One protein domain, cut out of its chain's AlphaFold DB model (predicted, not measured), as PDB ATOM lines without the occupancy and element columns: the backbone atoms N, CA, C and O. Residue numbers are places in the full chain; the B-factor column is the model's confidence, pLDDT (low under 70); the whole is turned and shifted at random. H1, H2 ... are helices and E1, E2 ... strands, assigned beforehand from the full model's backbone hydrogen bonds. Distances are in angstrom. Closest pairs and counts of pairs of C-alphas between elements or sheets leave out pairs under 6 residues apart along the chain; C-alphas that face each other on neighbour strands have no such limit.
ATOM      1  N   ALA A   3      96.321 -53.710 264.802       96.81
ATOM      2  CA  ALA A   3      95.935 -55.106 264.642       96.81
ATOM      3  C   ALA A   3      96.634 -55.993 265.669       96.81
ATOM      4  O   ALA A   3      97.710 -55.660 266.173       96.81
ATOM      5  N   SER A   4      95.998 -57.130 265.924       97.56
ATOM      6  CA  SER A   4      96.442 -58.183 266.828       97.56
ATOM      7  C   SER A   4      96.237 -59.537 266.155       97.56
ATOM      8  O   SER A   4      95.282 -59.679 265.381       97.56
ATOM      9  N   PRO A   5      97.101 -60.531 266.413       97.38
ATOM     10  CA  PRO A   5      96.837 -61.892 265.976       97.38
ATOM     11  C   PRO A   5      95.618 -62.462 266.712       97.38
ATOM     12  O   PRO A   5      95.296 -62.057 267.826       97.38
ATOM     13  N   HIS A   6      94.943 -63.426 266.092       97.56
ATOM     14  CA  HIS A   6      93.850 -64.148 266.735       97.56
ATOM     15  C   HIS A   6      94.400 -65.175 267.745       97.56
ATOM     16  O   HIS A   6      95.392 -65.845 267.457       97.56
ATOM     17  N   ASP A   7      93.720 -65.365 268.882       97.25
ATOM     18  CA  ASP A   7      94.196 -66.195 270.006       97.25
ATOM     19  C   ASP A   7      94.599 -67.618 269.611       97.25
ATOM     20  O   ASP A   7      95.638 -68.117 270.035       97.25
ATOM     21  N   ASN A   8      93.808 -68.255 268.748       97.81
ATOM     22  CA  ASN A   8      94.058 -69.625 268.291       97.81
ATOM     23  C   ASN A   8      95.329 -69.804 267.435       97.81
ATOM     24  O   ASN A   8      95.736 -70.943 267.222       97.81
ATOM     25  N   ILE A   9      95.912 -68.729 266.888       97.44
ATOM     26  CA  ILE A   9      97.018 -68.816 265.912       97.44
ATOM     27  C   ILE A   9      98.177 -67.853 266.195       97.44
ATOM     28  O   ILE A   9      99.089 -67.725 265.378       97.44
ATOM     29  N   LYS A  10      98.162 -67.146 267.326       97.75
ATOM     30  CA  LYS A  10      99.250 -66.230 267.680       97.75
ATOM     31  C   LYS A  10     100.579 -66.979 267.819       97.75
ATOM     32  O   LYS A  10     100.629 -68.069 268.379       97.75
ATOM     33  N   GLY A  11     101.645 -66.401 267.267       97.88
ATOM     34  CA  GLY A  11     102.977 -67.015 267.234       97.88
ATOM     35  C   GLY A  11     103.128 -68.202 266.276       97.88
ATOM     36  O   GLY A  11     104.214 -68.768 266.203       97.88
ATOM     37  N   LEU A  12     102.085 -68.579 265.525       98.31
ATOM     38  CA  LEU A  12     102.148 -69.674 264.557       98.31
ATOM     39  C   LEU A  12     102.289 -69.140 263.128       98.31
ATOM     40  O   LEU A  12     101.588 -68.211 262.726       98.31
ATOM     41  N   LEU A  13     103.159 -69.771 262.336       97.94
ATOM     42  CA  LEU A  13     103.299 -69.518 260.901       97.94
ATOM     43  C   LEU A  13     103.420 -70.839 260.138       97.94
ATOM     44  O   LEU A  13     104.268 -71.671 260.455       97.94
ATOM     45  N   GLU A  14     102.609 -71.025 259.099       98.06
ATOM     46  CA  GLU A  14     102.798 -72.131 258.159       98.06
ATOM     47  C   GLU A  14     103.953 -71.808 257.203       98.06
ATOM     48  O   GLU A  14     103.893 -70.850 256.428       98.06
ATOM     49  N   VAL A  15     104.990 -72.643 257.217       97.69
ATOM     50  CA  VAL A  15     106.071 -72.607 256.233       97.69
ATOM     51  C   VAL A  15     105.946 -73.841 255.351       97.69
ATOM     52  O   VAL A  15     106.198 -74.970 255.779       97.69
ATOM     53  N   ARG A  16     105.529 -73.640 254.097       96.50
ATOM     54  CA  ARG A  16     105.307 -74.743 253.149       96.50
ATOM     55  C   ARG A  16     106.562 -75.604 252.999       96.50
ATOM     56  O   ARG A  16     107.652 -75.089 252.775       96.50
ATOM     57  N   GLY A  17     106.388 -76.919 253.119       98.00
ATOM     58  CA  GLY A  17     107.480 -77.899 253.110       98.00
ATOM     59  C   GLY A  17     108.120 -78.163 254.479       98.00
ATOM     60  O   GLY A  17     108.822 -79.160 254.612       98.00
ATOM     61  N   LEU A  18     107.847 -77.332 255.492       97.88
ATOM     62  CA  LEU A  18     108.330 -77.505 256.870       97.88
ATOM     63  C   LEU A  18     107.192 -77.725 257.883       97.88
ATOM     64  O   LEU A  18     107.411 -78.358 258.910       97.88
ATOM     65  N   GLY A  19     105.978 -77.253 257.582       97.69
ATOM     66  CA  GLY A  19     104.802 -77.377 258.447       97.69
ATOM     67  C   GLY A  19     104.503 -76.097 259.230       97.69
ATOM     68  O   GLY A  19     104.882 -75.002 258.815       97.69
ATOM     69  N   ILE A  20     103.785 -76.226 260.350       98.31
ATOM     70  CA  ILE A  20     103.483 -75.106 261.253       98.31
ATOM     71  C   ILE A  20     104.668 -74.900 262.199       98.31
ATOM     72  O   ILE A  20     105.076 -75.821 262.904       98.31
ATOM     73  N   MET A  21     105.192 -73.682 262.220       98.12
ATOM     74  CA  MET A  21     106.374 -73.274 262.972       98.12
ATOM     75  C   MET A  21     105.999 -72.219 264.021       98.12
ATOM     76  O   MET A  21     105.055 -71.454 263.821       98.12
ATOM     77  N   ASN A  22     106.759 -72.159 265.118       98.19
ATOM     78  CA  ASN A  22     106.594 -71.149 266.166       98.19
ATOM     79  C   ASN A  22     107.546 -69.967 265.940       98.19
ATOM     80  O   ASN A  22     108.726 -70.176 265.653       98.19
ATOM     81  N   PHE A  23     107.043 -68.749 266.123       97.50
ATOM     82  CA  PHE A  23     107.789 -67.495 266.030       97.50
ATOM     83  C   PHE A  23     107.402 -66.541 267.161       97.50
ATOM     84  O   PHE A  23     106.272 -66.563 267.653       97.50
ATOM     85  N   ASP A  24     108.332 -65.657 267.524       97.62
ATOM     86  CA  ASP A  24     108.031 -64.517 268.386       97.62
ATOM     87  C   ASP A  24     106.988 -63.609 267.718       97.62
ATOM     88  O   ASP A  24     106.991 -63.412 266.499       97.62
ATOM     89  N   TYR A  25     106.095 -63.035 268.521       96.88
ATOM     90  CA  TYR A  25     105.045 -62.143 268.043       96.88
ATOM     91  C   TYR A  25     104.817 -60.981 269.014       96.88
ATOM     92  O   TYR A  25     105.255 -61.005 270.164       96.88
ATOM     93  N   VAL A  26     104.113 -59.952 268.539       97.19
ATOM     94  CA  VAL A  26     103.648 -58.829 269.360       97.19
ATOM     95  C   VAL A  26     102.126 -58.851 269.454       97.19
ATOM     96  O   VAL A  26     101.445 -59.142 268.472       97.19
ATOM     97  N   GLU A  27     101.586 -58.523 270.628       96.62
ATOM     98  CA  GLU A  27     100.132 -58.512 270.858       96.62
ATOM     99  C   GLU A  27      99.425 -57.400 270.070       96.62
ATOM    100  O   GLU A  27      98.279 -57.559 269.660       96.62
ATOM    101  N   HIS A  28     100.111 -56.284 269.799       97.06
ATOM    102  CA  HIS A  28      99.569 -55.173 269.022       97.06
ATOM    103  C   HIS A  28     100.616 -54.603 268.067       97.06
ATOM    104  O   HIS A  28     101.761 -54.371 268.453       97.06
ATOM    105  N   SER A  29     100.198 -54.303 266.837       95.94
ATOM    106  CA  SER A  29     101.003 -53.573 265.856       95.94
ATOM    107  C   SER A  29     100.197 -52.448 265.217       95.94
ATOM    108  O   SER A  29      99.008 -52.605 264.922       95.94
ATOM    109  N   LYS A  30     100.833 -51.289 265.023       95.88
ATOM    110  CA  LYS A  30     100.227 -50.148 264.330       95.88
ATOM    111  C   LYS A  30     100.228 -50.420 262.826       95.88
ATOM    112  O   LYS A  30     101.248 -50.798 262.262       95.88
ATOM    113  N   ILE A  31      99.093 -50.189 262.173       96.00
ATOM    114  CA  ILE A  31      98.973 -50.281 260.714       96.00
ATOM    115  C   ILE A  31      99.212 -48.896 260.112       96.00
ATOM    116  O   ILE A  31      98.452 -47.965 260.403       96.00
ATOM    117  N   GLU A  32     100.247 -48.786 259.277       95.62
ATOM    118  CA  GLU A  32     100.655 -47.540 258.605       95.62
ATOM    119  C   GLU A  32     100.805 -47.667 257.080       95.62
ATOM    120  O   GLU A  32     100.828 -46.651 256.397       95.62
ATOM    121  N   LEU A  33     100.859 -48.888 256.542       96.25
ATOM    122  CA  LEU A  33     101.042 -49.167 255.117       96.25
ATOM    123  C   LEU A  33     100.247 -50.416 254.732       96.25
ATOM    124  O   LEU A  33     100.263 -51.406 255.468       96.25
ATOM    125  N   VAL A  34      99.598 -50.385 253.569       97.38
ATOM    126  CA  VAL A  34      99.040 -51.574 252.916       97.38
ATOM    127  C   VAL A  34      99.913 -51.913 251.716       97.38
ATOM    128  O   VAL A  34     100.231 -51.041 250.912       97.38
ATOM    129  N   VAL A  35     100.311 -53.179 251.599       97.00
ATOM    130  CA  VAL A  35     101.089 -53.671 250.458       97.00
ATOM    131  C   VAL A  35     100.248 -54.677 249.689       97.00
ATOM    132  O   VAL A  35      99.844 -55.698 250.244       97.00
ATOM    133  N   GLU A  36     100.007 -54.398 248.415       97.31
ATOM    134  CA  GLU A  36      99.333 -55.308 247.494       97.31
ATOM    135  C   GLU A  36     100.373 -56.022 246.627       97.31
ATOM    136  O   GLU A  36     101.234 -55.397 246.003       97.31
ATOM    137  N   LEU A  37     100.314 -57.355 246.608       97.69
ATOM    138  CA  LEU A  37     101.233 -58.173 245.825       97.69
ATOM    139  C   LEU A  37     100.678 -58.371 244.409       97.69
ATOM    140  O   LEU A  37      99.693 -59.083 244.231       97.69
ATOM    141  N   VAL A  38     101.323 -57.768 243.407       96.62
ATOM    142  CA  VAL A  38     100.885 -57.767 241.997       96.62
ATOM    143  C   VAL A  38     102.035 -58.106 241.049       96.62
ATOM    144  O   VAL A  38     103.175 -57.733 241.297       96.62
ATOM    145  N   TYR A  39     101.773 -58.800 239.942       95.06
ATOM    146  CA  TYR A  39     102.835 -59.184 238.998       95.06
ATOM    147  C   TYR A  39     103.298 -58.024 238.112       95.06
ATOM    148  O   TYR A  39     104.497 -57.857 237.880       95.06
ATOM    149  N   GLU A  40     102.356 -57.202 237.664       90.94
ATOM    150  CA  GLU A  40     102.589 -56.062 236.785       90.94
ATOM    151  C   GLU A  40     101.888 -54.834 237.363       90.94
ATOM    152  O   GLU A  40     100.795 -54.933 237.919       90.94
ATOM    153  N   PHE A  41     102.550 -53.686 237.270       91.62
ATOM    154  CA  PHE A  41     102.043 -52.391 237.703       91.62
ATOM    155  C   PHE A  41     102.821 -51.287 236.982       91.62
ATOM    156  O   PHE A  41     103.878 -51.534 236.393       91.62
ATOM    157  N   GLU A  42     102.292 -50.069 237.009       89.75
ATOM    158  CA  GLU A  42     102.929 -48.921 236.371       89.75
ATOM    159  C   GLU A  42     104.302 -48.626 236.986       89.75
ATOM    160  O   GLU A  42     104.525 -48.786 238.184       89.75
ATOM    161  N   ARG A  43     105.258 -48.173 236.165       87.19
ATOM    162  CA  ARG A  43     106.627 -47.897 236.638       87.19
ATOM    163  C   ARG A  43     106.675 -46.755 237.660       87.19
ATOM    164  O   ARG A  43     107.516 -46.784 238.553       87.19
ATOM    165  N   MET A  44     105.823 -45.748 237.471       87.44
ATOM    166  CA  MET A  44     105.650 -44.576 238.331       87.44
ATOM    167  C   MET A  44     104.144 -44.416 238.576       87.44
ATOM    168  O   MET A  44     103.514 -43.669 237.832       87.44
ATOM    169  N   PRO A  45     103.565 -45.187 239.511       87.56
ATOM    170  CA  PRO A  45     102.151 -45.065 239.836       87.56
ATOM    171  C   PRO A  45     101.887 -43.734 240.550       87.56
ATOM    172  O   PRO A  45     102.791 -43.174 241.179       87.56
ATOM    173  N   ASP A  46     100.649 -43.255 240.474       91.31
ATOM    174  CA  ASP A  46     100.174 -42.157 241.317       91.31
ATOM    175  C   ASP A  46     100.164 -42.559 242.807       91.31
ATOM    176  O   ASP A  46     100.278 -43.736 243.164       91.31
ATOM    177  N   ASP A  47      99.997 -41.574 243.697       91.81
ATOM    178  CA  ASP A  47      99.846 -41.812 245.136       91.81
ATOM    179  C   ASP A  47      98.536 -42.562 245.434       91.81
ATOM    180  O   ASP A  47      97.465 -41.976 245.616       91.81
ATOM    181  N   GLU A  48      98.624 -43.890 245.502       95.31
ATOM    182  CA  GLU A  48      97.486 -44.761 245.779       95.31
ATOM    183  C   GLU A  48      97.186 -44.871 247.279       95.31
ATOM    184  O   GLU A  48      98.073 -44.928 248.142       95.31
ATOM    185  N   ARG A  49      95.892 -44.926 247.607       96.31
ATOM    186  CA  ARG A  49      95.400 -45.015 248.984       96.31
ATOM    187  C   ARG A  49      94.216 -45.967 249.082       96.31
ATOM    188  O   ARG A  49      93.449 -46.121 248.134       96.31
ATOM    189  N   ILE A  50      94.065 -46.603 250.237       97.44
ATOM    190  CA  ILE A  50      92.964 -47.521 250.530       97.44
ATOM    191  C   ILE A  50      92.334 -47.186 251.880       97.44
ATOM    192  O   ILE A  50      93.020 -46.979 252.882       97.44
ATOM    193  N   THR A  51      91.001 -47.174 251.916       97.50
ATOM    194  CA  THR A  51      90.246 -46.953 253.151       97.50
ATOM    195  C   THR A  51      89.858 -48.278 253.797       97.50
ATOM    196  O   THR A  51      89.125 -49.077 253.219       97.50
ATOM    197  N   ILE A  52      90.301 -48.487 255.037       96.50
ATOM    198  CA  ILE A  52      89.966 -49.647 255.872       96.50
ATOM    199  C   ILE A  52      89.441 -49.129 257.208       96.50
ATOM    200  O   ILE A  52      90.100 -48.321 257.859       96.50
ATOM    201  N   LEU A  53      88.250 -49.571 257.628       95.44
ATOM    202  CA  LEU A  53      87.609 -49.119 258.875       95.44
ATOM    203  C   LEU A  53      87.575 -47.578 259.008       95.44
ATOM    204  O   LEU A  53      87.873 -47.023 260.067       95.44
ATOM    205  N   ASN A  54      87.245 -46.880 257.916       95.12
ATOM    206  CA  ASN A  54      87.238 -45.411 257.819       95.12
ATOM    207  C   ASN A  54      88.605 -44.737 258.070       95.12
ATOM    208  O   ASN A  54      88.667 -43.544 258.379       95.12
ATOM    209  N   LYS A  55      89.712 -45.481 257.965       94.69
ATOM    210  CA  LYS A  55      91.076 -44.947 257.963       94.69
ATOM    211  C   LYS A  55      91.683 -45.102 256.586       94.69
ATOM    212  O   LYS A  55      91.739 -46.202 256.052       94.69
ATOM    213  N   ASP A  56      92.148 -43.984 256.060       96.56
ATOM    214  CA  ASP A  56      92.779 -43.913 254.760       96.56
ATOM    215  C   ASP A  56      94.291 -44.131 254.897       96.56
ATOM    216  O   ASP A  56      94.960 -43.433 255.670       96.56
ATOM    217  N   LEU A  57      94.815 -45.134 254.198       95.94
ATOM    218  CA  LEU A  57      96.184 -45.628 254.328       95.94
ATOM    219  C   LEU A  57      96.900 -45.609 252.974       95.94
ATOM    220  O   LEU A  57      96.257 -45.881 251.962       95.94
ATOM    221  N   PRO A  58      98.222 -45.358 252.942       96.00
ATOM    222  CA  PRO A  58      99.021 -45.551 251.738       96.00
ATOM    223  C   PRO A  58      98.913 -46.992 251.223       96.00
ATOM    224  O   PRO A  58      98.996 -47.942 252.015       96.00
ATOM    225  N   LEU A  59      98.755 -47.141 249.908       96.44
ATOM    226  CA  LEU A  59      98.743 -48.422 249.210       96.44
ATOM    227  C   LEU A  59      99.981 -48.527 248.317       96.44
ATOM    228  O   LEU A  59     100.186 -47.720 247.418       96.44
ATOM    229  N   LEU A  60     100.794 -49.552 248.552       95.25
ATOM    230  CA  LEU A  60     101.973 -49.850 247.751       95.25
ATOM    231  C   LEU A  60     101.777 -51.155 246.985       95.25
ATOM    232  O   LEU A  60     101.662 -52.222 247.585       95.25
ATOM    233  N   LYS A  61     101.826 -51.088 245.658       96.12
ATOM    234  CA  LYS A  61     101.871 -52.273 244.798       96.12
ATOM    235  C   LYS A  61     103.304 -52.761 244.624       96.12
ATOM    236  O   LYS A  61     104.201 -51.990 244.284       96.12
ATOM    237  N   ILE A  62     103.534 -54.050 244.857       95.88
ATOM    238  CA  ILE A  62     104.850 -54.684 244.728       95.88
ATOM    239  C   ILE A  62     104.726 -56.031 244.028       95.88
ATOM    240  O   ILE A  62     103.883 -56.848 244.379       95.88
ATOM    241  N   ASN A  63     105.659 -56.314 243.119       97.00
ATOM    242  CA  ASN A  63     105.888 -57.680 242.660       97.00
ATOM    243  C   ASN A  63     106.718 -58.458 243.696       97.00
ATOM    244  O   ASN A  63     107.888 -58.111 243.895       97.00
ATOM    245  N   PRO A  64     106.153 -59.499 244.345       96.75
ATOM    246  CA  PRO A  64     106.818 -60.227 245.428       96.75
ATOM    247  C   PRO A  64     108.039 -61.034 244.973       96.75
ATOM    248  O   PRO A  64     108.852 -61.425 245.805       96.75
ATOM    249  N   PHE A  65     108.187 -61.281 243.669       96.06
ATOM    250  CA  PHE A  65     109.289 -62.067 243.111       96.06
ATOM    251  C   PHE A  65     110.505 -61.221 242.728       96.06
ATOM    252  O   PHE A  65     111.556 -61.763 242.386       96.06
ATOM    253  N   HIS A  66     110.416 -59.894 242.825       95.56
ATOM    254  CA  HIS A  66     111.603 -59.055 242.742       95.56
ATOM    255  C   HIS A  66     112.440 -59.196 244.016       95.56
ATOM    256  O   HIS A  66     111.944 -58.982 245.118       95.56
ATOM    257  N   SER A  67     113.746 -59.434 243.871       97.00
ATOM    258  CA  SER A  67     114.687 -59.519 245.002       97.00
ATOM    259  C   SER A  67     114.654 -58.283 245.912       97.00
ATOM    260  O   SER A  67     114.838 -58.380 247.121       97.00
ATOM    261  N   SER A  68     114.372 -57.113 245.334       95.56
ATOM    262  CA  SER A  68     114.232 -55.840 246.052       95.56
ATOM    263  C   SER A  68     112.910 -55.656 246.813       95.56
ATOM    264  O   SER A  68     112.778 -54.664 247.530       95.56
ATOM    265  N   ALA A  69     111.924 -56.551 246.672       96.19
ATOM    266  CA  ALA A  69     110.582 -56.367 247.230       96.19
ATOM    267  C   ALA A  69     110.575 -56.114 248.752       96.19
ATOM    268  O   ALA A  69     110.004 -55.100 249.160       96.19
ATOM    269  N   PRO A  70     111.272 -56.908 249.597       96.69
ATOM    270  CA  PRO A  70     111.309 -56.643 251.037       96.69
ATOM    271  C   PRO A  70     111.917 -55.276 251.378       96.69
ATOM    272  O   PRO A  70     111.450 -54.589 252.286       96.69
ATOM    273  N   LEU A  71     112.939 -54.851 250.628       96.06
ATOM    274  CA  LEU A  71     113.597 -53.565 250.848       96.06
ATOM    275  C   LEU A  71     112.680 -52.390 250.486       96.06
ATOM    276  O   LEU A  71     112.639 -51.409 251.224       96.06
ATOM    277  N   LYS A  72     111.907 -52.499 249.399       94.38
ATOM    278  CA  LYS A  72     110.919 -51.481 249.010       94.38
ATOM    279  C   LYS A  72     109.825 -51.318 250.066       94.38
ATOM    280  O   LYS A  72     109.517 -50.187 250.427       94.38
ATOM    281  N   VAL A  73     109.305 -52.425 250.612       96.06
ATOM    282  CA  VAL A  73     108.342 -52.382 251.732       96.06
ATOM    283  C   VAL A  73     108.941 -51.649 252.930       96.06
ATOM    284  O   VAL A  73     108.296 -50.775 253.504       96.06
ATOM    285  N   LYS A  74     110.193 -51.964 253.290       96.19
ATOM    286  CA  LYS A  74     110.878 -51.311 254.411       96.19
ATOM    287  C   LYS A  74     111.032 -49.803 254.196       96.19
ATOM    288  O   LYS A  74     110.717 -49.050 255.108       96.19
ATOM    289  N   LEU A  75     111.489 -49.375 253.017       94.75
ATOM    290  CA  LEU A  75     111.673 -47.954 252.689       94.75
ATOM    291  C   LEU A  75     110.358 -47.168 252.745       94.75
ATOM    292  O   LEU A  75     110.323 -46.078 253.314       94.75
ATOM    293  N   ALA A  76     109.284 -47.747 252.202       93.88
ATOM    294  CA  ALA A  76     107.959 -47.145 252.248       93.88
ATOM    295  C   ALA A  76     107.438 -47.013 253.687       93.88
ATOM    296  O   ALA A  76     106.869 -45.987 254.047       93.88
ATOM    297  N   LEU A  77     107.674 -48.022 254.535       94.06
ATOM    298  CA  LEU A  77     107.226 -48.001 255.926       94.06
ATOM    299  C   LEU A  77     107.995 -46.986 256.789       94.06
ATOM    300  O   LEU A  77     107.413 -46.397 257.695       94.06
ATOM    301  N   THR A  78     109.285 -46.760 256.527       92.00
ATOM    302  CA  THR A  78     110.109 -45.814 257.306       92.00
ATOM    303  C   THR A  78     110.044 -44.370 256.801       92.00
ATOM    304  O   THR A  78     110.788 -43.529 257.303       92.00
ATOM    305  N   GLY A  79     109.190 -44.067 255.813       70.69
ATOM    306  CA  GLY A  79     109.031 -42.716 255.256       70.69
ATOM    307  C   GLY A  79     110.295 -42.172 254.585       70.69
ATOM    308  O   GLY A  79     110.526 -40.969 254.597       70.69
TER     309      GLY A  79
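Overview. This is residues 3 to 79 of the 81 residues of an uncharacterized protein of Alphaproteobacteria bacterium ADurb.Bin438 (UniProt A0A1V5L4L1). Two separate parts are joined by a long link: a small two-stranded hairpin, E1 and E2, at one end, and at the other a three-stranded sheet, E3, E5 and E4, with the single helix H1 over one face. E5, the longest strand, is the middle one of the sheet, with E4 beside its first half and E3 beside its second. The printed part has 77 residues with five named strands and one named helix, in the order E1, E2, E3, E4, E5, H1; the larger sheet, in the order E3, E5, E4, is mixed, and the hairpin is antiparallel. The class is mixed, helices and strands, with 33 residues, under half, in named elements. The whole is loose, with a radius of gyration of the C-alphas of 15.1 A and spans of 39 by 33 by 19 A.

Along the chain. E1, residues 12 to 15, begins with C-alpha 12 at (102.148, -69.674, 264.557). E2 is residues 19 to 22, E3 residues 34 to 37 and E4 residues 49 to 52. E5, residues 55 to 62, is 21.4 A long from C-alpha 55 at (91.076, -44.947, 257.963) to C-alpha 62. H1, residues 69 to 77, is 12.5 A long and ends with C-alpha 77 at (107.226, -48.001, 255.926).

Arrangement. E1 and E2 form an antiparallel hairpin at 141 degrees, with N 13 and O 21 within hydrogen-bond range at 2.9 A. Both strands are apart from E3, E4, E5 and H1. In the larger sheet E3 and E4 are edge strands and E5 is the inner one, with staggered pairing. E3 and E5 are parallel at 29 degrees, with N 60 and O 34 2.8 A apart, over residues 59 to 62 of E5. E4 and E5 are an antiparallel hairpin at 127 degrees, with N 50 and O 57 2.9 A apart, over residues 55 to 58 of E5. H1 is on this sheet at a height over the sheet of 9.7 A. It lies over E5 and only just over E3, on which 3 of its C-alphas fall, and runs along the strands, at 23 degrees to E5 on the local plane. The closest C-alphas of H1 and E5 are those of Ala 69 and Ile 62, 6.5 A apart. In H1 every O i to N i+4 pair is within hydrogen-bond range.

Size, cuts and confidence. The two C-alphas farthest apart, those of Asn 8 and Met 44, are 40.7 A from each other. The links E2 to E3 and E3 to E4 are long, with 11 residues each. The printed part has no cut. The mean pLDDT of the printed part is 95.5, and no printed residue is under 70.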